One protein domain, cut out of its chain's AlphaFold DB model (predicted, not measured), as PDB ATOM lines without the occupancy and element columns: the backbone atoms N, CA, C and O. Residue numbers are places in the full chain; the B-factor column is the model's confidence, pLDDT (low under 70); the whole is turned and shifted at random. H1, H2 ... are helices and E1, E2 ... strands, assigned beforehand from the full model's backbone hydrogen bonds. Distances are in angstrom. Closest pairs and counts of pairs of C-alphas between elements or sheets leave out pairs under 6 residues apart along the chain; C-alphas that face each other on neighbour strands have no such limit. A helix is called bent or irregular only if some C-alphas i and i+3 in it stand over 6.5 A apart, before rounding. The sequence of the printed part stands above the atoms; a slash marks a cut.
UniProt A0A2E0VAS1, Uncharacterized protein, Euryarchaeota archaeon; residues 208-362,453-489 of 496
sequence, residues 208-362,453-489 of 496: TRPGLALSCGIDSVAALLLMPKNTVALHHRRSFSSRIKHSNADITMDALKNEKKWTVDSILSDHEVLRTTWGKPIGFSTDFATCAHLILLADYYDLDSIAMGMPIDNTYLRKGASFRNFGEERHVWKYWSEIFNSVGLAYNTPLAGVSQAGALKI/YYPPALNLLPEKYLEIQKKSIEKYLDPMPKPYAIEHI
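AT A GLANCE: This is residues 208 to 362 and 453 to 489 of the 496 residues of an uncharacterized protein of Euryarchaeota archaeon (UniProt A0A2E0VAS1). A strongly twisted sheet of five parallel strands runs through this domain, with H1 and H2 over one face and H4 on the opposite face, where the sheet curls round it. H5 lies beside edge strand E5 on H4's face, H6 and H8 pack on H1, and H3 and H9 lie farthest out, toward opposite ends of the longest axis. The printed part has 192 residues with nine named helices and five named strands, in the order E1 H1 E2 H2 E3 H3 H4 E4 H5 E5 H6 H7 H8 H9; the sheet's order is E3 E2 E1 E4 E5. The class is mixed, helices and strands, in three layers, helices on both faces of the sheet: H1, H2 and H8 on one, H4 on the other. The whole is compact, with a radius of gyration of the C-alphas of 16.4 A, and rounded, spanning 49 by 42 by 33 A.

HOW THE PARTS SIT: E1, residues 209 to 213, is an inner strand and the parallel neighbour of E2, residues 232 to 238, where N 212 and O 232 are 2.8 A apart, and of E4, residues 303 to 308, where N 211 and O 305 are 2.8 A apart. Edge strand E3, residues 263 to 269, is parallel to E2, with N 267 and O 235 at 2.8 A; edge strand E5, residues 346 to 348, is parallel to E4, with N 346 and O 304 at 2.9 A. These four N and O pairs are within hydrogen-bond range. H1, residues 218 to 226, is on the sheet at a height of 9.0 A and runs along the strands, at 1 degree to E1 on the local plane. H2, residues 247 to 258, is on the same face, over E3, at a height of 9.4 A; their closest C-alphas are Lys 257 and Val 264, 6.0 A. H3, residues 271 to 278, is only just not on the sheet, with 4 pairs of C-alphas within 10 A. H4, residues 287 to 296, is on the opposite face from H1; its closest C-alpha to E1 is Cys 291, 5.5 A from that of Ala 213. H5, residues 330 to 342, is on the same face as H4, over none of the strands; the closest C-alphas of H5 and E5 are Ser 337 and Tyr 347, 5.5 A. E1 H1 E2, E2 H2 E3 and E4 H5 E5 are strand-helix-strand units, two parallel neighbour strands with a helix between, and E3 H3 H4 E4 is a split one, with E2 and E1 between its strands in the sheet; the four crossovers are right-handed. H6, residues 356 to 362, touches H1 at a steep tilt of 47 degrees, the same way; their closest C-alphas are Ala 359 and Ala 222, 5.2 A. H7, residues 455 to 460, is close to but not clearly touching H8, residues 463 to 474; their closest C-alphas are Leu 458 and Leu 466, 7.0 A. H8 touches H1 with residues 469 to 473 alone; their closest C-alphas are Ser 472 and Leu 226, 5.1 A. H9, residues 485 to 488, is apart from H8 and not on the sheet. Every O i to N i+4 pair is within hydrogen-bond range in H1, H2 and H6, against 6 of 9 in H5, 6 of 8 in H8, 2 of 6 in H4, 0 of 4 in H3 and 0 of 2 in H7, while H9 is too short for one; of the O i to N i+3 pairs, 4 of 7 in H4, 4 of 5 in H3 and 3 of 3 in H7 are within range.

IN THESE COORDINATES: E1 begins at C-alpha 209, (140.771, 91.442, 145.330). From first to last C-alpha, E2 measures 19.2 A, E3 19.1 A, H2 16.6 A, H4 and H5 16.1 A each, and H8 17.1 A. H4, H5 and H8 are irregular: C-alphas 290 and 293 are 7.7 A apart, C-alphas 332 and 335 6.53 A, only just irregular, and C-alphas 464 and 467 7.7 A. H9 ends at C-alpha 488, (145.401, 63.586, 121.586).

THE WHOLE: The two C-alphas farthest apart are those of Ser 241 and Lys 482, 49.0 A. Residues 363 to 452 are not printed, and C-alphas 362 and 453 are 11.1 A apart across the cut, between H6 and H7. Of the links that are printed whole, the one from E4 to H5 is long, residues 309 to 329; in it residues 317 to 318 pair antiparallel with residues 322 to 323. The mean pLDDT of the printed part is 95.7, and no printed residue is under 70.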
ATOM      1  N   THR A 208     141.403  90.673 149.499       98.19
ATOM      2  CA  THR A 208     140.035  90.464 148.992       98.19
ATOM      3  C   THR A 208     139.857  90.607 147.481       98.19
ATOM      4  O   THR A 208     138.779  90.261 146.973       98.19
ATOM      5  N   ARG A 209     140.873  91.085 146.752       98.25
ATOM      6  CA  ARG A 209     140.771  91.442 145.330       98.25
ATOM      7  C   ARG A 209     141.714  90.618 144.451       98.25
ATOM      8  O   ARG A 209     142.857  90.386 144.829       98.25
ATOM      9  N   PRO A 210     141.310  90.249 143.229       98.56
ATOM     10  CA  PRO A 210     142.226  89.586 142.316       98.56
ATOM     11  C   PRO A 210     143.073  90.601 141.536       98.56
ATOM     12  O   PRO A 210     142.569  91.626 141.068       98.56
ATOM     13  N   GLY A 211     144.355  90.298 141.351       98.62
ATOM     14  CA  GLY A 211     145.288  91.046 140.509       98.62
ATOM     15  C   GLY A 211     145.463  90.421 139.122       98.62
ATOM     16  O   GLY A 211     145.355  89.207 138.968       98.62
ATOM     17  N   LEU A 212     145.772  91.226 138.103       98.75
ATOM     18  CA  LEU A 212     146.094  90.762 136.746       98.75
ATOM     19  C   LEU A 212     147.292  91.521 136.167       98.75
ATOM     20  O   LEU A 212     147.274  92.752 136.082       98.75
ATOM     21  N   ALA A 213     148.305  90.789 135.695       98.19
ATOM     22  CA  ALA A 213     149.422  91.366 134.951       98.19
ATOM     23  C   ALA A 213     148.977  91.694 133.520       98.19
ATOM     24  O   ALA A 213     148.829  90.819 132.660       98.19
ATOM     25  N   LEU A 214     148.724  92.977 133.265       97.88
ATOM     26  CA  LEU A 214     148.115  93.453 132.030       97.88
ATOM     27  C   LEU A 214     149.183  93.829 130.995       97.88
ATOM     28  O   LEU A 214     149.753  94.915 131.017       97.88
ATOM     29  N   SER A 215     149.425  92.965 130.011       95.25
ATOM     30  CA  SER A 215     150.326  93.287 128.888       95.25
ATOM     31  C   SER A 215     149.704  94.208 127.826       95.25
ATOM     32  O   SER A 215     150.399  94.630 126.905       95.25
ATOM     33  N   CYS A 216     148.395  94.470 127.920       95.88
ATOM     34  CA  CYS A 216     147.572  95.134 126.898       95.88
ATOM     35  C   CYS A 216     147.520  94.420 125.530       95.88
ATOM     36  O   CYS A 216     146.990  94.957 124.563       95.88
ATOM     37  N   GLY A 217     148.036  93.190 125.440       95.31
ATOM     38  CA  GLY A 217     147.807  92.290 124.312       95.31
ATOM     39  C   GLY A 217     146.506  91.497 124.456       95.31
ATOM     40  O   GLY A 217     145.870  91.510 125.513       95.31
ATOM     41  N   ILE A 218     146.159  90.757 123.399       96.75
ATOM     42  CA  ILE A 218     144.913  89.975 123.293       96.75
ATOM     43  C   ILE A 218     144.701  89.077 124.509       96.75
ATOM     44  O   ILE A 218     143.687  89.210 125.181       96.75
ATOM     45  N   ASP A 219     145.682  88.245 124.849       97.56
ATOM     46  CA  ASP A 219     145.531  87.248 125.911       97.56
ATOM     47  C   ASP A 219     145.301  87.916 127.278       97.56
ATOM     48  O   ASP A 219     144.405  87.536 128.019       97.56
ATOM     49  N   SER A 220     146.046  88.973 127.620       97.88
ATOM     50  CA  SER A 220     145.830  89.663 128.902       97.88
ATOM     51  C   SER A 220     144.509  90.438 128.963       97.88
ATOM     52  O   SER A 220     143.942  90.572 130.041       97.88
ATOM     53  N   VAL A 221     143.998  90.941 127.835       98.38
ATOM     54  CA  VAL A 221     142.689  91.617 127.807       98.38
ATOM     55  C   VAL A 221     141.553  90.599 127.850       98.38
ATOM     56  O   VAL A 221     140.598  90.801 128.592       98.38
ATOM     57  N   ALA A 222     141.680  89.476 127.136       98.69
ATOM     58  CA  ALA A 222     140.765  88.347 127.258       98.69
ATOM     59  C   ALA A 222     140.702  87.858 128.708       98.69
ATOM     60  O   ALA A 222     139.614  87.729 129.252       98.69
ATOM     61  N   ALA A 223     141.855  87.685 129.366       98.69
ATOM     62  CA  ALA A 223     141.909  87.350 130.784       98.69
ATOM     63  C   ALA A 223     141.132  88.367 131.634       98.69
ATOM     64  O   ALA A 223     140.273  87.960 132.403       98.69
ATOM     65  N   LEU A 224     141.354  89.678 131.458       98.69
ATOM     66  CA  LEU A 224     140.631  90.713 132.212       98.69
ATOM     67  C   LEU A 224     139.109  90.650 132.014       98.69
ATOM     68  O   LEU A 224     138.362  90.809 132.976       98.69
ATOM     69  N   LEU A 225     138.648  90.377 130.791       98.56
ATOM     70  CA  LEU A 225     137.223  90.255 130.462       98.56
ATOM     71  C   LEU A 225     136.534  89.071 131.153       98.56
ATOM     72  O   LEU A 225     135.308  89.083 131.281       98.56
ATOM     73  N   LEU A 226     137.305  88.074 131.589       98.62
ATOM     74  CA  LEU A 226     136.821  86.920 132.346       98.62
ATOM     75  C   LEU A 226     136.890  87.125 133.864       98.62
ATOM     76  O   LEU A 226     136.348  86.319 134.617       98.62
ATOM     77  N   MET A 227     137.577  88.171 134.325       98.31
ATOM     78  CA  MET A 227     137.834  88.417 135.742       98.31
ATOM     79  C   MET A 227     136.710  89.247 136.393       98.31
ATOM     80  O   MET A 227     136.001  89.996 135.711       98.31
ATOM     81  N   PRO A 228     136.539  89.158 137.728       97.62
ATOM     82  CA  PRO A 228     135.574  89.970 138.469       97.62
ATOM     83  C   PRO A 228     135.736  91.479 138.248       97.62
ATOM     84  O   PRO A 228     136.804  91.981 137.909       97.62
ATOM     85  N   LYS A 229     134.686  92.261 138.513       96.75
ATOM     86  CA  LYS A 229     134.766  93.725 138.359       96.75
ATOM     87  C   LYS A 229     135.772  94.357 139.333       96.75
ATOM     88  O   LYS A 229     136.494  95.261 138.957       96.75
ATOM     89  N   ASN A 230     135.926  93.842 140.552       96.69
ATOM     90  CA  ASN A 230     136.877  94.406 141.520       96.69
ATOM     91  C   ASN A 230     138.367  94.122 141.210       96.69
ATOM     92  O   ASN A 230     139.216  94.490 142.028       96.69
ATOM     93  N   THR A 231     138.702  93.511 140.063       98.69
ATOM     94  CA  THR A 231     140.085  93.221 139.652       98.69
ATOM     95  C   THR A 231     140.960  94.470 139.562       98.69
ATOM     96  O   THR A 231     140.535  95.533 139.098       98.69
ATOM     97  N   VAL A 232     142.217  94.303 139.972       98.75
ATOM     98  CA  VAL A 232     143.302  95.269 139.793       98.75
ATOM     99  C   VAL A 232     144.197  94.795 138.653       98.75
ATOM    100  O   VAL A 232     144.942  93.830 138.791       98.75
ATOM    101  N   ALA A 233     144.111  95.456 137.505       98.62
ATOM    102  CA  ALA A 233     144.865  95.125 136.305       98.62
ATOM    103  C   ALA A 233     145.995  96.136 136.101       98.62
ATOM    104  O   ALA A 233     145.754  97.286 135.736       98.62
ATOM    105  N   LEU A 234     147.236  95.711 136.331       98.38
ATOM    106  CA  LEU A 234     148.389  96.606 136.271       98.38
ATOM    107  C   LEU A 234     149.291  96.267 135.089       98.38
ATOM    108  O   LEU A 234     149.742  95.126 134.946       98.38
ATOM    109  N   HIS A 235     149.589  97.275 134.277       96.81
ATOM    110  CA  HIS A 235     150.545  97.195 133.186       96.81
ATOM    111  C   HIS A 235     151.965  97.454 133.680       96.81
ATOM    112  O   HIS A 235     152.238  98.471 134.309       96.81
ATOM    113  N   HIS A 236     152.890  96.557 133.349       92.31
ATOM    114  CA  HIS A 236     154.311  96.828 133.531       92.31
ATOM    115  C   HIS A 236     154.835  97.670 132.362       92.31
ATOM    116  O   HIS A 236     154.763  97.240 131.207       92.31
ATOM    117  N   ARG A 237     155.340  98.873 132.653       91.75
ATOM    118  CA  ARG A 237     155.882  99.808 131.658       91.75
ATOM    119  C   ARG A 237     157.403  99.839 131.762       91.75
ATOM    120  O   ARG A 237     157.946 100.059 132.843       91.75
ATOM    121  N   ARG A 238     158.104  99.670 130.639       89.31
ATOM    122  CA  ARG A 238     159.563  99.812 130.622       89.31
ATOM    123  C   ARG A 238     159.922 101.268 130.844       89.31
ATOM    124  O   ARG A 238     159.406 102.141 130.155       89.31
ATOM    125  N   SER A 239     160.854 101.499 131.752       83.19
ATOM    126  CA  SER A 239     161.400 102.824 132.046       83.19
ATOM    127  C   SER A 239     162.751 103.092 131.380       83.19
ATOM    128  O   SER A 239     163.519 103.940 131.817       83.19
ATOM    129  N   PHE A 240     163.069 102.344 130.325       81.81
ATOM    130  CA  PHE A 240     164.314 102.470 129.578       81.81
ATOM    131  C   PHE A 240     164.051 102.359 128.074       81.81
ATOM    132  O   PHE A 240     163.112 101.699 127.617       81.81
ATOM    133  N   SER A 241     164.924 102.982 127.281       77.75
ATOM    134  CA  SER A 241     164.828 102.981 125.821       77.75
ATOM    135  C   SER A 241     164.903 101.562 125.263       77.75
ATOM    136  O   SER A 241     165.831 100.798 125.540       77.75
ATOM    137  N   SER A 242     163.910 101.196 124.455       82.81
ATOM    138  CA  SER A 242     163.863  99.902 123.785       82.81
ATOM    139  C   SER A 242     163.048  99.981 122.492       82.81
ATOM    140  O   SER A 242     162.448 101.003 122.169       82.81
ATOM    141  N   ARG A 243     163.001  98.876 121.737       80.50
ATOM    142  CA  ARG A 243     162.132  98.761 120.551       80.50
ATOM    143  C   ARG A 243     160.636  98.695 120.897       80.50
ATOM    144  O   ARG A 243     159.822  98.714 119.980       80.50
ATOM    145  N   ILE A 244     160.283  98.556 122.178       83.88
ATOM    146  CA  ILE A 244     158.891  98.548 122.635       83.88
ATOM    147  C   ILE A 244     158.365  99.980 122.680       83.88
ATOM    148  O   ILE A 244     158.947 100.857 123.313       83.88
ATOM    149  N   LYS A 245     157.240 100.178 122.006       84.50
ATOM    150  CA  LYS A 245     156.419 101.378 122.011       84.50
ATOM    151  C   LYS A 245     155.186 101.109 122.860       84.50
ATOM    152  O   LYS A 245     154.470 100.137 122.627       84.50
ATOM    153  N   HIS A 246     154.944 101.974 123.837       88.12
ATOM    154  CA  HIS A 246     153.836 101.810 124.776       88.12
ATOM    155  C   HIS A 246     152.521 102.448 124.305       88.12
ATOM    156  O   HIS A 246     151.484 102.167 124.888       88.12
ATOM    157  N   SER A 247     152.512 103.219 123.211       89.00
ATOM    158  CA  SER A 247     151.308 103.924 122.740       89.00
ATOM    159  C   SER A 247     150.128 102.998 122.417       89.00
ATOM    160  O   SER A 247     148.984 103.340 122.694       89.00
ATOM    161  N   ASN A 248     150.382 101.797 121.889       91.06
ATOM    162  CA  ASN A 248     149.332 100.792 121.686       91.06
ATOM    163  C   ASN A 248     148.757 100.268 123.014       91.06
ATOM    164  O   ASN A 248     147.551 100.036 123.117       91.06
ATOM    165  N   ALA A 249     149.607 100.108 124.033       93.06
ATOM    166  CA  ALA A 249     149.161  99.745 125.373       93.06
ATOM    167  C   ALA A 249     148.343 100.881 126.003       93.06
ATOM    168  O   ALA A 249     147.295 100.612 126.578       93.06
ATOM    169  N   ASP A 250     148.758 102.137 125.814       92.19
ATOM    170  CA  ASP A 250     148.053 103.325 126.317       92.19
ATOM    171  C   ASP A 250     146.617 103.396 125.774       92.19
ATOM    172  O   ASP A 250     145.669 103.496 126.549       92.19
ATOM    173  N   ILE A 251     146.430 103.192 124.466       94.38
ATOM    174  CA  ILE A 251     145.098 103.148 123.830       94.38
ATOM    175  C   ILE A 251     144.222 102.035 124.422       94.38
ATOM    176  O   ILE A 251     143.030 102.235 124.667       94.38
ATOM    177  N   THR A 252     144.804 100.858 124.664       96.44
ATOM    178  CA  THR A 252     144.090  99.739 125.292       96.44
ATOM    179  C   THR A 252     143.700 100.075 126.733       96.44
ATOM    180  O   THR A 252     142.556  99.851 127.126       96.44
ATOM    181  N   MET A 253     144.626 100.625 127.522       96.75
ATOM    182  CA  MET A 253     144.375 101.011 128.910       96.75
ATOM    183  C   MET A 253     143.301 102.093 129.008       96.75
ATOM    184  O   MET A 253     142.431 101.979 129.866       96.75
ATOM    185  N   ASP A 254     143.311 103.094 128.129       96.81
ATOM    186  CA  ASP A 254     142.292 104.146 128.100       96.81
ATOM    187  C   ASP A 254     140.901 103.565 127.824       96.81
ATOM    188  O   ASP A 254     139.936 103.891 128.520       96.81
ATOM    189  N   ALA A 255     140.792 102.642 126.863       97.62
ATOM    190  CA  ALA A 255     139.542 101.935 126.596       97.62
ATOM    191  C   ALA A 255     139.065 101.129 127.818       97.62
ATOM    192  O   ALA A 255     137.893 101.199 128.179       97.62
ATOM    193  N   LEU A 256     139.969 100.417 128.498       97.88
ATOM    194  CA  LEU A 256     139.641  99.646 129.702       97.88
ATOM    195  C   LEU A 256     139.253 100.538 130.893       97.88
ATOM    196  O   LEU A 256     138.315 100.213 131.621       97.88
ATOM    197  N   LYS A 257     139.926 101.679 131.086       97.50
ATOM    198  CA  LYS A 257     139.596 102.674 132.122       97.50
ATOM    199  C   LYS A 257     138.201 103.263 131.904       97.50
ATOM    200  O   LYS A 257     137.459 103.452 132.868       97.50
ATOM    201  N   ASN A 258     137.815 103.498 130.648       97.06
ATOM    202  CA  ASN A 258     136.500 104.039 130.296       97.06
ATOM    203  C   ASN A 258     135.335 103.108 130.658       97.06
ATOM    204  O   ASN A 258     134.235 103.600 130.910       97.06
ATOM    205  N   GLU A 259     135.570 101.798 130.769       95.25
ATOM    206  CA  GLU A 259     134.553 100.861 131.257       95.25
ATOM    207  C   GLU A 259     134.182 101.091 132.724       95.25
ATOM    208  O   GLU A 259     133.110 100.665 133.153       95.25
ATOM    209  N   LYS A 260     135.072 101.714 133.516       93.00
ATOM    210  CA  LYS A 260     134.914 101.932 134.967       93.00
ATOM    211  C   LYS A 260     134.583 100.652 135.749       93.00
ATOM    212  O   LYS A 260     133.974 100.708 136.815       93.00
ATOM    213  N   LYS A 261     134.961  99.492 135.201       93.75
ATOM    214  CA  LYS A 261     134.755  98.180 135.821       93.75
ATOM    215  C   LYS A 261     135.898  97.849 136.761       93.75
ATOM    216  O   LYS A 261     135.614  97.487 137.888       93.75
ATOM    217  N   TRP A 262     137.137  98.027 136.303       97.69
ATOM    218  CA  TRP A 262     138.360  97.576 136.969       97.69
ATOM    219  C   TRP A 262     139.247  98.739 137.411       97.69
ATOM    220  O   TRP A 262     139.170  99.841 136.863       97.69
ATOM    221  N   THR A 263     140.158  98.473 138.346       98.00
ATOM    222  CA  THR A 263     141.302  99.361 138.587       98.00
ATOM    223  C   THR A 263     142.358  99.057 137.532       98.00
ATOM    224  O   THR A 263     142.892  97.954 137.514       98.00
ATOM    225  N   VAL A 264     142.644 100.015 136.649       98.25
ATOM    226  CA  VAL A 264     143.625  99.860 135.566       98.25
ATOM    227  C   VAL A 264     144.685 100.935 135.701       98.25
ATOM    228  O   VAL A 264     144.352 102.119 135.667       98.25
ATOM    229  N   ASP A 265     145.948 100.540 135.823       95.38
ATOM    230  CA  ASP A 265     147.061 101.486 135.910       95.38
ATOM    231  C   ASP A 265     148.367 100.905 135.354       95.38
ATOM    232  O   ASP A 265     148.428  99.724 135.005       95.38
ATOM    233  N   SER A 266     149.413 101.723 135.257       94.38
ATOM    234  CA  SER A 266     150.742 101.306 134.807       94.38
ATOM    235  C   SER A 266     151.826 101.596 135.837       94.38
ATOM    236  O   SER A 266     151.869 102.684 136.401       94.38
ATOM    237  N   ILE A 267     152.746 100.650 136.019       94.50
ATOM    238  CA  ILE A 267     153.893 100.761 136.921       94.50
ATOM    239  C   ILE A 267     155.172 100.740 136.089       94.50
ATOM    240  O   ILE A 267     155.449  99.763 135.388       94.50
ATOM    241  N   LEU A 268     155.950 101.820 136.167       92.62
ATOM    242  CA  LEU A 268     157.245 101.920 135.498       92.62
ATOM    243  C   LEU A 268     158.280 101.073 136.233       92.62
ATOM    244  O   LEU A 268     158.362 101.148 137.460       92.62
ATOM    245  N   SER A 269     159.089 100.306 135.502       93.25
ATOM    246  CA  SER A 269     160.244  99.614 136.076       93.25
ATOM    247  C   SER A 269     161.250  99.117 135.036       93.25
ATOM    248  O   SER A 269     160.926  98.905 133.863       93.25
ATOM    249  N   ASP A 270     162.482  98.903 135.494       92.88
ATOM    250  CA  ASP A 270     163.619  98.426 134.704       92.88
ATOM    251  C   ASP A 270     163.974  96.948 134.957       92.88
ATOM    252  O   ASP A 270     164.986  96.468 134.452       92.88
ATOM    253  N   HIS A 271     163.160  96.190 135.702       94.81
ATOM    254  CA  HIS A 271     163.555  94.858 136.189       94.81
ATOM    255  C   HIS A 271     163.900  93.853 135.072       94.81
ATOM    256  O   HIS A 271     164.691  92.939 135.287       94.81
ATOM    257  N   GLU A 272     163.353  94.023 133.862       94.31
ATOM    258  CA  GLU A 272     163.679  93.194 132.692       94.31
ATOM    259  C   GLU A 272     165.164  93.268 132.289       94.31
ATOM    260  O   GLU A 272     165.670  92.393 131.577       94.31
ATOM    261  N   VAL A 273     165.864  94.322 132.715       93.25
ATOM    262  CA  VAL A 273     167.299  94.513 132.494       93.25
ATOM    263  C   VAL A 273     168.122  93.520 133.304       93.25
ATOM    264  O   VAL A 273     169.173  93.095 132.840       93.25
ATOM    265  N   LEU A 274     167.630  93.066 134.459       93.38
ATOM    266  CA  LEU A 274     168.334  92.110 135.314       93.38
ATOM    267  C   LEU A 274     168.766  90.856 134.545       93.38
ATOM    268  O   LEU A 274     169.848  90.327 134.761       93.38
ATOM    269  N   ARG A 275     167.960  90.424 133.572       93.19
ATOM    270  CA  ARG A 275     168.243  89.257 132.735       93.19
ATOM    271  C   ARG A 275     169.526  89.387 131.901       93.19
ATOM    272  O   ARG A 275     170.115  88.367 131.537       93.19
ATOM    273  N   THR A 276     169.988  90.605 131.613       92.56
ATOM    274  CA  THR A 276     171.226  90.821 130.848       92.56
ATOM    275  C   THR A 276     172.478  90.453 131.627       92.56
ATOM    276  O   THR A 276     173.502  90.185 131.002       92.56
ATOM    277  N   THR A 277     172.407  90.372 132.959       91.19
ATOM    278  CA  THR A 277     173.546  89.957 133.792       91.19
ATOM    279  C   THR A 277     173.964  88.512 133.521       91.19
ATOM    280  O   THR A 277     175.126  88.178 133.692       91.19
ATOM    281  N   TRP A 278     173.061  87.677 132.996       88.50
ATOM    282  CA  TRP A 278     173.322  86.273 132.650       88.50
ATOM    283  C   TRP A 278     173.542  86.054 131.145       88.50
ATOM    284  O   TRP A 278     173.266  84.972 130.616       88.50
ATOM    285  N   GLY A 279     173.938  87.101 130.413       88.44
ATOM    286  CA  GLY A 279     174.163  87.034 128.964       88.44
ATOM    287  C   GLY A 279     172.895  86.749 128.150       88.44
ATOM    288  O   GLY A 279     172.969  86.243 127.029       88.44
ATOM    289  N   LYS A 280     171.709  87.025 128.709       92.44
ATOM    290  CA  LYS A 280     170.421  86.845 128.029       92.44
ATOM    291  C   LYS A 280     169.869  88.192 127.535       92.44
ATOM    292  O   LYS A 280     170.180  89.234 128.105       92.44
ATOM    293  N   PRO A 281     169.026  88.204 126.487       91.62
ATOM    294  CA  PRO A 281     168.340  89.423 126.070       91.62
ATOM    295  C   PRO A 281     167.428  89.969 127.174       91.62
ATOM    296  O   PRO A 281     166.876  89.193 127.956       91.62
ATOM    297  N   ILE A 282     167.207  91.288 127.162       92.75
ATOM    298  CA  ILE A 282     166.226  91.976 128.017       92.75
ATOM    299  C   ILE A 282     164.885  91.238 127.969       92.75
ATOM    300  O   ILE A 282     164.364  90.940 126.886       92.75
ATOM    301  N   GLY A 283     164.332  90.956 129.141       92.50
ATOM    302  CA  GLY A 283     163.058  90.276 129.300       92.50
ATOM    303  C   GLY A 283     162.911  89.688 130.694       92.50
ATOM    304  O   GLY A 283     163.708  89.950 131.588       92.50
ATOM    305  N   PHE A 284     161.913  88.833 130.856       93.88
ATOM    306  CA  PHE A 284     161.599  88.216 132.138       93.88
ATOM    307  C   PHE A 284     162.533  87.044 132.469       93.88
ATOM    308  O   PHE A 284     162.849  86.220 131.605       93.88
ATOM    309  N   SER A 285     163.000  86.994 133.718       91.75
ATOM    310  CA  SER A 285     163.845  85.924 134.268       91.75
ATOM    311  C   SER A 285     163.058  84.636 134.519       91.75
ATOM    312  O   SER A 285     163.550  83.540 134.247       91.75
ATOM    313  N   THR A 286     161.805  84.783 134.943       94.12
ATOM    314  CA  THR A 286     160.785  83.734 135.040       94.12
ATOM    315  C   THR A 286     159.481  84.227 134.422       94.12
ATOM    316  O   THR A 286     159.295  85.433 134.269       94.12
ATOM    317  N   ASP A 287     158.539  83.331 134.124       91.12
ATOM    318  CA  ASP A 287     157.217  83.738 133.625       91.12
ATOM    319  C   ASP A 287     156.483  84.668 134.615       91.12
ATOM    320  O   ASP A 287     155.754  85.562 134.196       91.12
ATOM    321  N   PHE A 288     156.754  84.541 135.921       95.62
ATOM    322  CA  PHE A 288     156.143  85.347 136.983       95.62
ATOM    323  C   PHE A 288     156.830  86.689 137.239       95.62
ATOM    324  O   PHE A 288     156.253  87.534 137.924       95.62
ATOM    325  N   ALA A 289     158.012  86.946 136.667       96.56
ATOM    326  CA  ALA A 289     158.644  88.264 136.760       96.56
ATOM    327  C   ALA A 289     157.751  89.368 136.162       96.56
ATOM    328  O   ALA A 289     157.771  90.502 136.633       96.56
ATOM    329  N   THR A 290     156.873  89.020 135.209       95.06
ATOM    330  CA  THR A 290     155.849  89.937 134.682       95.06
ATOM    331  C   THR A 290     154.849  90.417 135.742       95.06
ATOM    332  O   THR A 290     154.182  91.421 135.523       95.06
ATOM    333  N   CYS A 291     154.740  89.730 136.883       96.31
ATOM    334  CA  CYS A 291     153.846  90.070 137.989       96.31
ATOM    335  C   CYS A 291     154.559  90.774 139.152       96.31
ATOM    336  O   CYS A 291     153.922  91.021 140.174       96.31
ATOM    337  N   ALA A 292     155.853  91.096 139.039       98.19
ATOM    338  CA  ALA A 292     156.634  91.652 140.148       98.19
ATOM    339  C   ALA A 292     155.984  92.898 140.774       98.19
ATOM    340  O   ALA A 292     155.922  93.024 141.993       98.19
ATOM    341  N   HIS A 293     155.421  93.790 139.956       97.44
ATOM    342  CA  HIS A 293     154.709  94.971 140.448       97.44
ATOM    343  C   HIS A 293     153.408  94.629 141.186       97.44
ATOM    344  O   HIS A 293     153.092  95.298 142.159       97.44
ATOM    345  N   LEU A 294     152.673  93.588 140.779       98.44
ATOM    346  CA  LEU A 294     151.479  93.133 141.506       98.44
ATOM    347  C   LEU A 294     151.837  92.503 142.845       98.44
ATOM    348  O   LEU A 294     151.133  92.741 143.816       98.44
ATOM    349  N   ILE A 295     152.927  91.732 142.900       98.81
ATOM    350  CA  ILE A 295     153.422  91.151 144.153       98.81
ATOM    351  C   ILE A 295     153.778  92.280 145.128       98.81
ATOM    352  O   ILE A 295     153.312  92.280 146.260       98.81
ATOM    353  N   LEU A 296     154.538  93.281 144.673       98.75
ATOM    354  CA  LEU A 296     154.934  94.427 145.501       98.75
ATOM    355  C   LEU A 296     153.745  95.282 145.957       98.75
ATOM    356  O   LEU A 296     153.776  95.839 147.047       98.75
ATOM    357  N   LEU A 297     152.705  95.389 145.131       98.69
ATOM    358  CA  LEU A 297     151.512  96.189 145.417       98.69
ATOM    359  C   LEU A 297     150.365  95.358 146.003       98.69
ATOM    360  O   LEU A 297     149.241  95.854 146.077       98.69
ATOM    361  N   ALA A 298     150.623  94.112 146.406       98.75
ATOM    362  CA  ALA A 298     149.575  93.218 146.865       98.75
ATOM    363  C   ALA A 298     148.882  93.738 148.125       98.75
ATOM    364  O   ALA A 298     147.660  93.781 148.146       98.75
ATOM    365  N   ASP A 299     149.617  94.203 149.134       98.69
ATOM    366  CA  ASP A 299     148.988  94.765 150.339       98.69
ATOM    367  C   ASP A 299     148.330  96.118 150.067       98.69
ATOM    368  O   ASP A 299     147.211  96.362 150.505       98.69
ATOM    369  N   TYR A 300     148.968  96.959 149.250       98.56
ATOM    370  CA  TYR A 300     148.426  98.261 148.855       98.56
ATOM    371  C   TYR A 300     147.058  98.144 148.157       98.56
ATOM    372  O   TYR A 300     146.160  98.952 148.386       98.56
ATOM    373  N   TYR A 301     146.891  97.135 147.300       98.50
ATOM    374  CA  TYR A 301     145.646  96.886 146.575       98.50
ATOM    375  C   TYR A 301     144.751  95.816 147.205       98.50
ATOM    376  O   TYR A 301     143.716  95.500 146.614       98.50
ATOM    377  N   ASP A 302     145.122  95.285 148.370       98.56
ATOM    378  CA  ASP A 302     144.412  94.209 149.062       98.56
ATOM    379  C   ASP A 302     144.205  92.959 148.174       98.56
ATOM    380  O   ASP A 302     143.091  92.465 147.976       98.56
ATOM    381  N   LEU A 303     145.294  92.471 147.570       98.81
ATOM    382  CA  LEU A 303     145.275  91.353 146.632       98.81
ATOM    383  C   LEU A 303     145.280  89.987 147.330       98.81
ATOM    384  O   LEU A 303     146.024  89.755 148.289       98.81
ATOM    385  N   ASP A 304     144.500  89.056 146.783       98.62
ATOM    386  CA  ASP A 304     144.417  87.654 147.219       98.62
ATOM    387  C   ASP A 304     144.800  86.630 146.148       98.62
ATOM    388  O   ASP A 304     144.854  85.427 146.405       98.62
ATOM    389  N   SER A 305     145.028  87.096 144.926       98.62
ATOM    390  CA  SER A 305     145.361  86.260 143.785       98.62
ATOM    391  C   SER A 305     146.033  87.072 142.696       98.62
ATOM    392  O   SER A 305     145.857  88.289 142.603       98.62
ATOM    393  N   ILE A 306     146.811  86.394 141.860       98.12
ATOM    394  CA  ILE A 306     147.489  86.994 140.714       98.12
ATOM    395  C   ILE A 306     147.186  86.168 139.474       98.12
ATOM    396  O   ILE A 306     147.342  84.947 139.467       98.12
ATOM    397  N   ALA A 307     146.779  86.862 138.417       97.94
ATOM    398  CA  ALA A 307     146.507  86.299 137.112       97.94
ATOM    399  C   ALA A 307     147.460  86.820 136.037       97.94
ATOM    400  O   ALA A 307     147.995  87.930 136.107       97.94
ATOM    401  N   MET A 308     147.599  86.018 134.985       96.12
ATOM    402  CA  MET A 308     148.286  86.357 133.740       96.12
ATOM    403  C   MET A 308     147.437  85.903 132.551       96.12
ATOM    404  O   MET A 308     146.630  84.979 132.660       96.12
ATOM    405  N   GLY A 309     147.656  86.515 131.387       95.38
ATOM    406  CA  GLY A 309     147.072  86.062 130.123       95.38
ATOM    407  C   GLY A 309     147.793  84.836 129.564       95.38
ATOM    408  O   GLY A 309     148.392  84.938 128.500       95.38
ATOM    409  N   MET A 310     147.798  83.720 130.298       94.94
ATOM    410  CA  MET A 310     148.445  82.468 129.894       94.94
ATOM    411  C   MET A 310     147.403  81.507 129.287       94.94
ATOM    412  O   MET A 310     146.633  80.916 130.045       94.94
ATOM    413  N   PRO A 311     147.345  81.376 127.948       97.00
ATOM    414  CA  PRO A 311     146.352  80.549 127.264       97.00
ATOM    415  C   PRO A 311     146.692  79.052 127.321       97.00
ATOM    416  O   PRO A 311     147.779  78.661 127.764       97.00
ATOM    417  N   ILE A 312     145.792  78.222 126.786       96.94
ATOM    418  CA  ILE A 312     145.945  76.761 126.695       96.94
ATOM    419  C   ILE A 312     147.233  76.330 125.979       96.94
ATOM    420  O   ILE A 312     147.843  75.318 126.321       96.94
ATOM    421  N   ASP A 313     147.688  77.160 125.039       94.31
ATOM    422  CA  ASP A 313     148.941  77.038 124.294       94.31
ATOM    423  C   ASP A 313     150.175  76.958 125.199       94.31
ATOM    424  O   ASP A 313     151.199  76.396 124.813       94.31
ATOM    425  N   ASN A 314     150.089  77.565 126.384       92.75
ATOM    426  CA  ASN A 314     151.151  77.638 127.372       92.75
ATOM    427  C   ASN A 314     150.881  76.742 128.582       92.75
ATOM    428  O   ASN A 314     151.829  76.429 129.293       92.75
ATOM    429  N   THR A 315     149.644  76.315 128.829       95.69
ATOM    430  CA  THR A 315     149.305  75.402 129.930       95.69
ATOM    431  C   THR A 315     149.292  73.963 129.445       95.69
ATOM    432  O   THR A 315     150.258  73.251 129.689       95.69
ATOM    433  N   TYR A 316     148.266  73.531 128.718       97.44
ATOM    434  CA  TYR A 316     148.059  72.131 128.340       97.44
ATOM    435  C   TYR A 316     148.787  71.715 127.059       97.44
ATOM    436  O   TYR A 316     148.772  70.537 126.720       97.44
ATOM    437  N   LEU A 317     149.475  72.637 126.377       95.81
ATOM    438  CA  LEU A 317     150.307  72.318 125.217       95.81
ATOM    439  C   LEU A 317     151.785  72.634 125.476       95.81
ATOM    440  O   LEU A 317     152.221  73.786 125.504       95.81
ATOM    441  N   ARG A 318     152.615  71.603 125.618       91.62
ATOM    442  CA  ARG A 318     154.067  71.749 125.719       91.62
ATOM    443  C   ARG A 318     154.598  72.341 124.413       91.62
ATOM    444  O   ARG A 318     154.403  71.786 123.335       91.62
ATOM    445  N   LYS A 319     155.232  73.518 124.516       86.88
ATOM    446  CA  LYS A 319     155.682  74.340 123.371       86.88
ATOM    447  C   LYS A 319     154.558  74.656 122.356       86.88
ATOM    448  O   LYS A 319     154.851  75.041 121.225       86.88
ATOM    449  N   GLY A 320     153.288  74.525 122.753       92.62
ATOM    450  CA  GLY A 320     152.133  74.693 121.872       92.62
ATOM    451  C   GLY A 320     151.907  73.554 120.870       92.62
ATOM    452  O   GLY A 320     151.248  73.802 119.866       92.62
ATOM    453  N   ALA A 321     152.482  72.362 121.080       95.19
ATOM    454  CA  ALA A 321     152.541  71.302 120.062       95.19
ATOM    455  C   ALA A 321     152.182  69.888 120.547       95.19
ATOM    456  O   ALA A 321     151.748  69.078 119.731       95.19
ATOM    457  N   SER A 322     152.352  69.580 121.833       96.25
ATOM    458  CA  SER A 322     151.976  68.280 122.401       96.25
ATOM    459  C   SER A 322     151.239  68.441 123.721       96.25
ATOM    460  O   SER A 322     151.552  69.339 124.505       96.25
ATOM    461  N   PHE A 323     150.239  67.597 123.964       97.25
ATOM    462  CA  PHE A 323     149.467  67.640 125.196       97.25
ATOM    463  C   PHE A 323     150.349  67.400 126.426       97.25
ATOM    464  O   PHE A 323     151.270  66.582 126.423       97.25
ATOM    465  N   ARG A 324     150.037  68.108 127.508       95.25
ATOM    466  CA  ARG A 324     150.547  67.836 128.850       95.25
ATOM    467  C   ARG A 324     149.462  68.090 129.880       95.25
ATOM    468  O   ARG A 324     148.722  69.066 129.778       95.25
ATOM    469  N   ASN A 325     149.432  67.283 130.934       94.62
ATOM    470  CA  ASN A 325     148.561  67.562 132.065       94.62
ATOM    471  C   ASN A 325     149.177  68.647 132.962       94.62
ATOM    472  O   ASN A 325     149.909  68.363 133.910       94.62
ATOM    473  N   PHE A 326     148.909  69.911 132.632       95.56
ATOM    474  CA  PHE A 326     149.533  71.064 133.283       95.56
ATOM    475  C   PHE A 326     149.340  71.085 134.804       95.56
ATOM    476  O   PHE A 326     150.297  71.339 135.531       95.56
ATOM    477  N   GLY A 327     148.133  70.757 135.284       94.19
ATOM    478  CA  GLY A 327     147.801  70.738 136.714       94.19
ATOM    479  C   GLY A 327     148.596  69.708 137.527       94.19
ATOM    480  O   GLY A 327     148.711  69.821 138.747       94.19
ATOM    481  N   GLU A 328     149.196  68.722 136.864       93.69
ATOM    482  CA  GLU A 328     150.005  67.689 137.510       93.69
ATOM    483  C   GLU A 328     151.511  67.985 137.468       93.69
ATOM    484  O   GLU A 328     152.262  67.398 138.259       93.69
ATOM    485  N   GLU A 329     151.963  68.916 136.616       93.44
ATOM    486  CA  GLU A 329     153.387  69.187 136.407       93.44
ATOM    487  C   GLU A 329     154.032  69.887 137.616       93.44
ATOM    488  O   GLU A 329     153.713  71.023 137.982       93.44
ATOM    489  N   ARG A 330     155.035  69.216 138.199       91.12
ATOM    490  CA  ARG A 330     155.729  69.651 139.420       91.12
ATOM    491  C   ARG A 330     156.350  71.046 139.313       91.12
ATOM    492  O   ARG A 330     156.223  71.839 140.237       91.12
ATOM    493  N   HIS A 331     157.053  71.333 138.220       87.31
ATOM    494  CA  HIS A 331     157.939  72.502 138.135       87.31
ATOM    495  C   HIS A 331     157.292  73.764 137.558       87.31
ATOM    496  O   HIS A 331     157.785  74.858 137.819       87.31
ATOM    497  N   VAL A 332     156.226  73.626 136.768       86.56
ATOM    498  CA  VAL A 332     155.570  74.771 136.111       86.56
ATOM    499  C   VAL A 332     154.262  75.165 136.786       86.56
ATOM    500  O   VAL A 332     153.938  76.348 136.793       86.56
ATOM    501  N   TRP A 333     153.548  74.206 137.385       94.38
ATOM    502  CA  TRP A 333     152.305  74.467 138.103       94.38
ATOM    503  C   TRP A 333     152.489  74.307 139.608       94.38
ATOM    504  O   TRP A 333     152.516  75.319 140.302       94.38
ATOM    505  N   LYS A 334     152.682  73.073 140.103       95.62
ATOM    506  CA  LYS A 334     152.619  72.769 141.548       95.62
ATOM    507  C   LYS A 334     153.536  73.672 142.368       95.62
ATOM    508  O   LYS A 334     153.046  74.406 143.217       95.62
ATOM    509  N   TYR A 335     154.817  73.735 141.997       95.88
ATOM    510  CA  TYR A 335     155.816  74.595 142.636       95.88
ATOM    511  C   TYR A 335     155.365  76.053 142.784       95.88
ATOM    512  O   TYR A 335     155.457  76.631 143.863       95.88
ATOM    513  N   TRP A 336     154.873  76.659 141.702       96.25
ATOM    514  CA  TRP A 336     154.467  78.058 141.736       96.25
ATOM    515  C   TRP A 336     153.140  78.234 142.458       96.25
ATOM    516  O   TRP A 336     153.043  79.115 143.300       96.25
ATOM    517  N   SER A 337     152.150  77.377 142.203       96.50
ATOM    518  CA  SER A 337     150.861  77.435 142.896       96.50
ATOM    519  C   SER A 337     151.021  77.330 144.417       96.50
ATOM    520  O   SER A 337     150.414  78.113 145.137       96.50
ATOM    521  N   GLU A 338     151.898  76.450 144.908       96.81
ATOM    522  CA  GLU A 338     152.191  76.282 146.335       96.81
ATOM    523  C   GLU A 338     152.848  77.534 146.933       96.81
ATOM    524  O   GLU A 338     152.399  78.021 147.968       96.81
ATOM    525  N   ILE A 339     153.856  78.103 146.261       97.00
ATOM    526  CA  ILE A 339     154.548  79.325 146.714       97.00
ATOM    527  C   ILE A 339     153.619  80.546 146.708       97.00
ATOM    528  O   ILE A 339     153.651  81.370 147.615       97.00
ATOM    529  N   PHE A 340     152.799  80.695 145.675       98.06
ATOM    530  CA  PHE A 340     151.855  81.804 145.575       98.06
ATOM    531  C   PHE A 340     150.736  81.673 146.622       98.06
ATOM    532  O   PHE A 340     150.386  82.650 147.287       98.06
ATOM    533  N   ASN A 341     150.231  80.456 146.848       97.94
ATOM    534  CA  ASN A 341     149.252  80.182 147.899       97.94
ATOM    535  C   ASN A 341     149.815  80.428 149.304       97.94
ATOM    536  O   ASN A 341     149.089  80.943 150.155       97.94
ATOM    537  N   SER A 342     151.089  80.106 149.558       98.00
ATOM    538  CA  SER A 342     151.683  80.253 150.892       98.00
ATOM    539  C   SER A 342     151.767  81.708 151.365       98.00
ATOM    540  O   SER A 342     151.737  81.947 152.568       98.00
ATOM    541  N   VAL A 343     151.778  82.681 150.447       98.44
ATOM    542  CA  VAL A 343     151.735  84.123 150.762       98.44
ATOM    543  C   VAL A 343     150.348  84.754 150.584       98.44
ATOM    544  O   VAL A 343     150.212  85.981 150.531       98.44
ATOM    545  N   GLY A 344     149.302  83.939 150.429       98.25
ATOM    546  CA  GLY A 344     147.937  84.423 150.222       98.25
ATOM    547  C   GLY A 344     147.723  85.128 148.877       98.25
ATOM    548  O   GLY A 344     146.947  86.078 148.810       98.25
ATOM    549  N   LEU A 345     148.425  84.711 147.819       98.50
ATOM    550  CA  LEU A 345     148.265  85.221 146.453       98.50
ATOM    551  C   LEU A 345     147.960  84.084 145.483       98.50
ATOM    552  O   LEU A 345     148.784  83.766 144.635       98.50
ATOM    553  N   ALA A 346     146.775  83.480 145.570       98.00
ATOM    554  CA  ALA A 346     146.427  82.313 144.763       98.00
ATOM    555  C   ALA A 346     146.713  82.501 143.260       98.00
ATOM    556  O   ALA A 346     146.404  83.541 142.668       98.00
ATOM    557  N   TYR A 347     147.297  81.480 142.627       96.19
ATOM    558  CA  TYR A 347     147.621  81.535 141.205       96.19
ATOM    559  C   TYR A 347     146.348  81.381 140.362       96.19
ATOM    560  O   TYR A 347     145.820  80.285 140.191       96.19
ATOM    561  N   ASN A 348     145.844  82.495 139.836       97.50
ATOM    562  CA  ASN A 348     144.590  82.554 139.099       97.50
ATOM    563  C   ASN A 348     144.834  82.452 137.585       97.50
ATOM    564  O   ASN A 348     145.506  83.294 136.992       97.50
ATOM    565  N   THR A 349     144.285  81.424 136.934       96.88
ATOM    566  CA  THR A 349     144.557  81.129 135.517       96.88
ATOM    567  C   THR A 349     143.305  81.194 134.631       96.88
ATOM    568  O   THR A 349     142.886  80.187 134.062       96.88
ATOM    569  N   PRO A 350     142.715  82.391 134.425       97.69
ATOM    570  CA  PRO A 350     141.441  82.548 133.710       97.69
ATOM    571  C   PRO A 350     141.456  82.010 132.270       97.69
ATOM    572  O   PRO A 350     140.404  81.687 131.730       97.69
ATOM    573  N   LEU A 351     142.635  81.915 131.644       98.06
ATOM    574  CA  LEU A 351     142.798  81.406 130.280       98.06
ATOM    575  C   LEU A 351     143.445  80.020 130.194       98.06
ATOM    576  O   LEU A 351     143.707  79.564 129.086       98.06
ATOM    577  N   ALA A 352     143.668  79.304 131.302       97.38
ATOM    578  CA  ALA A 352     144.337  78.001 131.230       97.38
ATOM    579  C   ALA A 352     143.609  76.991 130.331       97.38
ATOM    580  O   ALA A 352     144.261  76.127 129.754       97.38
ATOM    581  N   GLY A 353     142.283  77.096 130.211       98.06
ATOM    582  CA  GLY A 353     141.461  76.276 129.318       98.06
ATOM    583  C   GLY A 353     141.104  76.941 127.993       98.06
ATOM    584  O   GLY A 353     140.302  76.389 127.253       98.06
ATOM    585  N   VAL A 354     141.631  78.124 127.692       98.62
ATOM    586  CA  VAL A 354     141.215  78.940 126.546       98.62
ATOM    587  C   VAL A 354     142.395  79.137 125.607       98.62
ATOM    588  O   VAL A 354     143.450  79.615 126.021       98.62
ATOM    589  N   SER A 355     142.232  78.782 124.335       98.00
ATOM    590  CA  SER A 355     143.285  78.969 123.335       98.00
ATOM    591  C   SER A 355     143.511  80.433 122.973       98.00
ATOM    592  O   SER A 355     142.678  81.299 123.245       98.00
ATOM    593  N   GLN A 356     144.606  80.722 122.272       96.81
ATOM    594  CA  GLN A 356     144.787  82.034 121.643       96.81
ATOM    595  C   GLN A 356     143.647  82.406 120.673       96.81
ATOM    596  O   GLN A 356     143.319  83.588 120.566       96.81
ATOM    597  N   ALA A 357     143.005  81.440 120.000       96.94
ATOM    598  CA  ALA A 357     141.833  81.708 119.159       96.94
ATOM    599  C   ALA A 357     140.581  82.021 120.000       96.94
ATOM    600  O   ALA A 357     139.873  82.986 119.717       96.94
ATOM    601  N   GLY A 358     140.368  81.299 121.103       98.12
ATOM    602  CA  GLY A 358     139.327  81.629 122.078       98.12
ATOM    603  C   GLY A 358     139.541  83.012 122.710       98.12
ATOM    604  O   GLY A 358     138.599  83.789 122.838       98.12
ATOM    605  N   ALA A 359     140.785  83.381 123.022       98.31
ATOM    606  CA  ALA A 359     141.130  84.712 123.525       98.31
ATOM    607  C   ALA A 359     140.832  85.819 122.497       98.31
ATOM    608  O   ALA A 359     140.301  86.872 122.857       98.31
ATOM    609  N   LEU A 360     141.125  85.578 121.213       97.25
ATOM    610  CA  LEU A 360     140.744  86.470 120.114       97.25
ATOM    611  C   LEU A 360     139.222  86.651 120.045       97.25
ATOM    612  O   LEU A 360     138.757  87.790 119.969       97.25
ATOM    613  N   LYS A 361     138.458  85.557 120.137       97.38
ATOM    614  CA  LYS A 361     136.991  85.578 120.159       97.38
ATOM    615  C   LYS A 361     136.444  86.370 121.350       97.38
ATOM    616  O   LYS A 361     135.626  87.260 121.150       97.38
ATOM    617  N   ILE A 362     136.970  86.155 122.560       98.56
ATOM    618  CA  ILE A 362     136.597  86.925 123.762       98.56
ATOM    619  C   ILE A 362     136.852  88.427 123.568       98.56
ATOM    620  O   ILE A 362     135.997  89.248 123.895       98.56
ATOM    621  N   TYR A 453     136.458  76.255 124.907       98.62
ATOM    622  CA  TYR A 453     137.236  76.120 126.144       98.62
ATOM    623  C   TYR A 453     137.353  74.655 126.581       98.62
ATOM    624  O   TYR A 453     136.433  73.866 126.389       98.62
ATOM    625  N   TYR A 454     138.479  74.286 127.186       98.62
ATOM    626  CA  TYR A 454     138.758  72.958 127.730       98.62
ATOM    627  C   TYR A 454     138.268  72.860 129.189       98.62
ATOM    628  O   TYR A 454     138.899  73.444 130.077       98.62
ATOM    629  N   PRO A 455     137.159  72.144 129.474       98.44
ATOM    630  CA  PRO A 455     136.528  72.172 130.796       98.44
ATOM    631  C   PRO A 455     137.404  71.708 131.973       98.44
ATOM    632  O   PRO A 455     137.317  72.338 133.027       98.44
ATOM    633  N   PRO A 456     138.281  70.689 131.848       98.25
ATOM    634  CA  PRO A 456     139.137  70.263 132.960       98.25
ATOM    635  C   PRO A 456     140.072  71.350 133.510       98.25
ATOM    636  O   PRO A 456     140.458  71.287 134.676       98.25
ATOM    637  N   ALA A 457     140.405  72.374 132.717       97.94
ATOM    638  CA  ALA A 457     141.234  73.488 133.176       97.94
ATOM    639  C   ALA A 457     140.546  74.387 134.218       97.94
ATOM    640  O   ALA A 457     141.234  75.132 134.912       97.94
ATOM    641  N   LEU A 458     139.215  74.317 134.363       98.12
ATOM    642  CA  LEU A 458     138.489  75.072 135.391       98.12
ATOM    643  C   LEU A 458     138.946  74.698 136.811       98.12
ATOM    644  O   LEU A 458     138.896  75.539 137.703       98.12
ATOM    645  N   ASN A 459     139.480  73.487 137.004       96.75
ATOM    646  CA  ASN A 459     140.048  73.035 138.278       96.75
ATOM    647  C   ASN A 459     141.307  73.816 138.703       96.75
ATOM    648  O   ASN A 459     141.756  73.676 139.837       96.75
ATOM    649  N   LEU A 460     141.899  74.615 137.806       96.56
ATOM    650  CA  LEU A 460     143.052  75.473 138.099       96.56
ATOM    651  C   LEU A 460     142.649  76.877 138.572       96.56
ATOM    652  O   LEU A 460     143.518  77.691 138.891       96.56
ATOM    653  N   LEU A 461     141.353  77.193 138.577       97.75
ATOM    654  CA  LEU A 461     140.857  78.464 139.085       97.75
ATOM    655  C   LEU A 461     140.759  78.417 140.616       97.75
ATOM    656  O   LEU A 461     140.332  77.402 141.168       97.75
ATOM    657  N   PRO A 462     141.100  79.510 141.323       97.38
ATOM    658  CA  PRO A 462     140.852  79.597 142.753       97.38
ATOM    659  C   PRO A 462     139.356  79.451 143.040       97.38
ATOM    660  O   PRO A 462     138.536  80.085 142.375       97.38
ATOM    661  N   GLU A 463     139.004  78.679 144.070       97.25
ATOM    662  CA  GLU A 463     137.613  78.373 144.440       97.25
ATOM    663  C   GLU A 463     136.739  79.636 144.536       97.25
ATOM    664  O   GLU A 463     135.650  79.692 143.966       97.25
ATOM    665  N   LYS A 464     137.274  80.704 145.148       97.62
ATOM    666  CA  LYS A 464     136.617  82.015 145.281       97.62
ATOM    667  C   LYS A 464     136.161  82.623 143.945       97.62
ATOM    668  O   LYS A 464     135.187  83.374 143.915       97.62
ATOM    669  N   TYR A 465     136.869  82.343 142.851       98.25
ATOM    670  CA  TYR A 465     136.636  82.949 141.536       98.25
ATOM    671  C   TYR A 465     136.086  81.977 140.487       98.25
ATOM    672  O   TYR A 465     135.662  82.429 139.421       98.25
ATOM    673  N   LEU A 466     136.022  80.680 140.797       98.25
ATOM    674  CA  LEU A 466     135.607  79.624 139.874       98.25
ATOM    675  C   LEU A 466     134.267  79.930 139.193       98.25
ATOM    676  O   LEU A 466     134.202  80.014 137.969       98.25
ATOM    677  N   GLU A 467     133.205  80.153 139.969       98.38
ATOM    678  CA  GLU A 467     131.853  80.315 139.418       98.38
ATOM    679  C   GLU A 467     131.708  81.559 138.533       98.38
ATOM    680  O   GLU A 467     131.081  81.516 137.472       98.38
ATOM    681  N   ILE A 468     132.298  82.685 138.943       98.19
ATOM    682  CA  ILE A 468     132.209  83.935 138.178       98.19
ATOM    683  C   ILE A 468     133.032  83.867 136.890       98.19
ATOM    684  O   ILE A 468     132.569  84.328 135.842       98.19
ATOM    685  N   GLN A 469     134.220  83.268 136.940       98.50
ATOM    686  CA  GLN A 469     135.079  83.120 135.768       98.50
ATOM    687  C   GLN A 469     134.516  82.082 134.802       98.50
ATOM    688  O   GLN A 469     134.466  82.356 133.607       98.50
ATOM    689  N   LYS A 470     134.001  80.951 135.298       98.69
ATOM    690  CA  LYS A 470     133.317  79.944 134.476       98.69
ATOM    691  C   LYS A 470     132.153  80.558 133.700       98.69
ATOM    692  O   LYS A 470     132.140  80.478 132.477       98.69
ATOM    693  N   LYS A 471     131.241  81.262 134.380       98.62
ATOM    694  CA  LYS A 471     130.127  81.970 133.716       98.62
ATOM    695  C   LYS A 471     130.617  82.994 132.695       98.62
ATOM    696  O   LYS A 471     129.995  83.181 131.654       98.62
ATOM    697  N   SER A 472     131.728  83.669 132.987       98.38
ATOM    698  CA  SER A 472     132.322  84.629 132.055       98.38
ATOM    699  C   SER A 472     132.932  83.945 130.832       98.38
ATOM    700  O   SER A 472     132.823  84.491 129.742       98.38
ATOM    701  N   ILE A 473     133.525  82.756 130.979       98.75
ATOM    702  CA  ILE A 473     134.039  81.944 129.864       98.75
ATOM    703  C   ILE A 473     132.873  81.465 128.994       98.75
ATOM    704  O   ILE A 473     132.879  81.697 127.787       98.75
ATOM    705  N   GLU A 474     131.849  80.877 129.614       98.50
ATOM    706  CA  GLU A 474     130.662  80.318 128.947       98.50
ATOM    707  C   GLU A 474     129.812  81.381 128.238       98.50
ATOM    708  O   GLU A 474     129.054  81.070 127.325       98.50
ATOM    709  N   LYS A 475     129.969  82.660 128.599       98.38
ATOM    710  CA  LYS A 475     129.391  83.778 127.843       98.38
ATOM    711  C   LYS A 475     129.960  83.884 126.421       98.38
ATOM    712  O   LYS A 475     129.262  84.365 125.531       98.38
ATOM    713  N   TYR A 476     131.229  83.529 126.224       98.50
ATOM    714  CA  TYR A 476     131.934  83.738 124.955       98.50
ATOM    715  C   TYR A 476     132.231  82.440 124.211       98.50
ATOM    716  O   TYR A 476     132.314  82.467 122.986       98.50
ATOM    717  N   LEU A 477     132.446  81.337 124.928       98.69
ATOM    718  CA  LEU A 477     132.973  80.099 124.368       98.69
ATOM    719  C   LEU A 477     132.126  78.906 124.800       98.69
ATOM    720  O   LEU A 477     131.827  78.737 125.982       98.69
ATOM    721  N   ASP A 478     131.841  78.027 123.845       98.50
ATOM    722  CA  ASP A 478     131.261  76.719 124.127       98.50
ATOM    723  C   ASP A 478     132.303  75.781 124.759       98.50
ATOM    724  O   ASP A 478     133.508  75.914 124.494       98.50
ATOM    725  N   PRO A 479     131.874  74.793 125.562       98.50
ATOM    726  CA  PRO A 479     132.767  73.752 126.050       98.50
ATOM    727  C   PRO A 479     133.242  72.847 124.907       98.50
ATOM    728  O   PRO A 479     132.485  72.479 124.004       98.50
ATOM    729  N   MET A 480     134.501  72.423 124.974       98.31
ATOM    730  CA  MET A 480     135.034  71.373 124.112       98.31
ATOM    731  C   MET A 480     134.260  70.063 124.351       98.31
ATOM    732  O   MET A 480     134.078  69.678 125.510       98.31
ATOM    733  N   PRO A 481     133.796  69.367 123.296       97.19
ATOM    734  CA  PRO A 481     133.095  68.097 123.457       97.19
ATOM    735  C   PRO A 481     134.052  66.992 123.919       97.19
ATOM    736  O   PRO A 481     135.261  67.080 123.720       97.19
ATOM    737  N   LYS A 482     133.490  65.937 124.519       96.94
ATOM    738  CA  LYS A 482     134.217  64.690 124.793       96.94
ATOM    739  C   LYS A 482     134.159  63.756 123.567       96.94
ATOM    740  O   LYS A 482     133.110  63.722 122.923       96.94
ATOM    741  N   PRO A 483     135.206  62.951 123.299       96.56
ATOM    742  CA  PRO A 483     136.532  63.008 123.928       96.56
ATOM    743  C   PRO A 483     137.250  64.324 123.592       96.56
ATOM    744  O   PRO A 483     137.045  64.890 122.519       96.56
ATOM    745  N   TYR A 484     138.050  64.839 124.527       97.88
ATOM    746  CA  TYR A 484     138.691  66.140 124.356       97.88
ATOM    747  C   TYR A 484     139.830  66.034 123.337       97.88
ATOM    748  O   TYR A 484     140.892  65.499 123.639       97.88
ATOM    749  N   ALA A 485     139.627  66.581 122.136       96.88
ATOM    750  CA  ALA A 485     140.592  66.488 121.036       96.88
ATOM    751  C   ALA A 485     142.009  66.959 121.417       96.88
ATOM    752  O   ALA A 485     142.994  66.385 120.956       96.88
ATOM    753  N   ILE A 486     142.119  67.952 122.309       97.25
ATOM    754  CA  ILE A 486     143.411  68.454 122.793       97.25
ATOM    755  C   ILE A 486     144.273  67.380 123.471       97.25
ATOM    756  O   ILE A 486     145.492  67.436 123.347       97.25
ATOM    757  N   GLU A 487     143.673  66.395 124.148       97.56
ATOM    758  CA  GLU A 487     144.397  65.334 124.868       97.56
ATOM    759  C   GLU A 487     145.150  64.388 123.919       97.56
ATOM    760  O   GLU A 487     146.082  63.699 124.331       97.56
ATOM    761  N   HIS A 488     144.789  64.399 122.635       96.62
ATOM    762  CA  HIS A 488     145.401  63.586 121.586       96.62
ATOM    763  C   HIS A 488     146.405  64.363 120.722       96.62
ATOM    764  O   HIS A 488     146.958  63.812 119.771       96.62
ATOM    765  N   ILE A 489     146.655  65.640 121.024       97.19
ATOM    766  CA  ILE A 489     147.564  66.467 120.230       97.19
ATOM    767  C   ILE A 489     149.021  66.086 120.488       97.19
ATOM    768  O   ILE A 489     149.515  66.169 121.614       97.19
TER     769      ILE A 489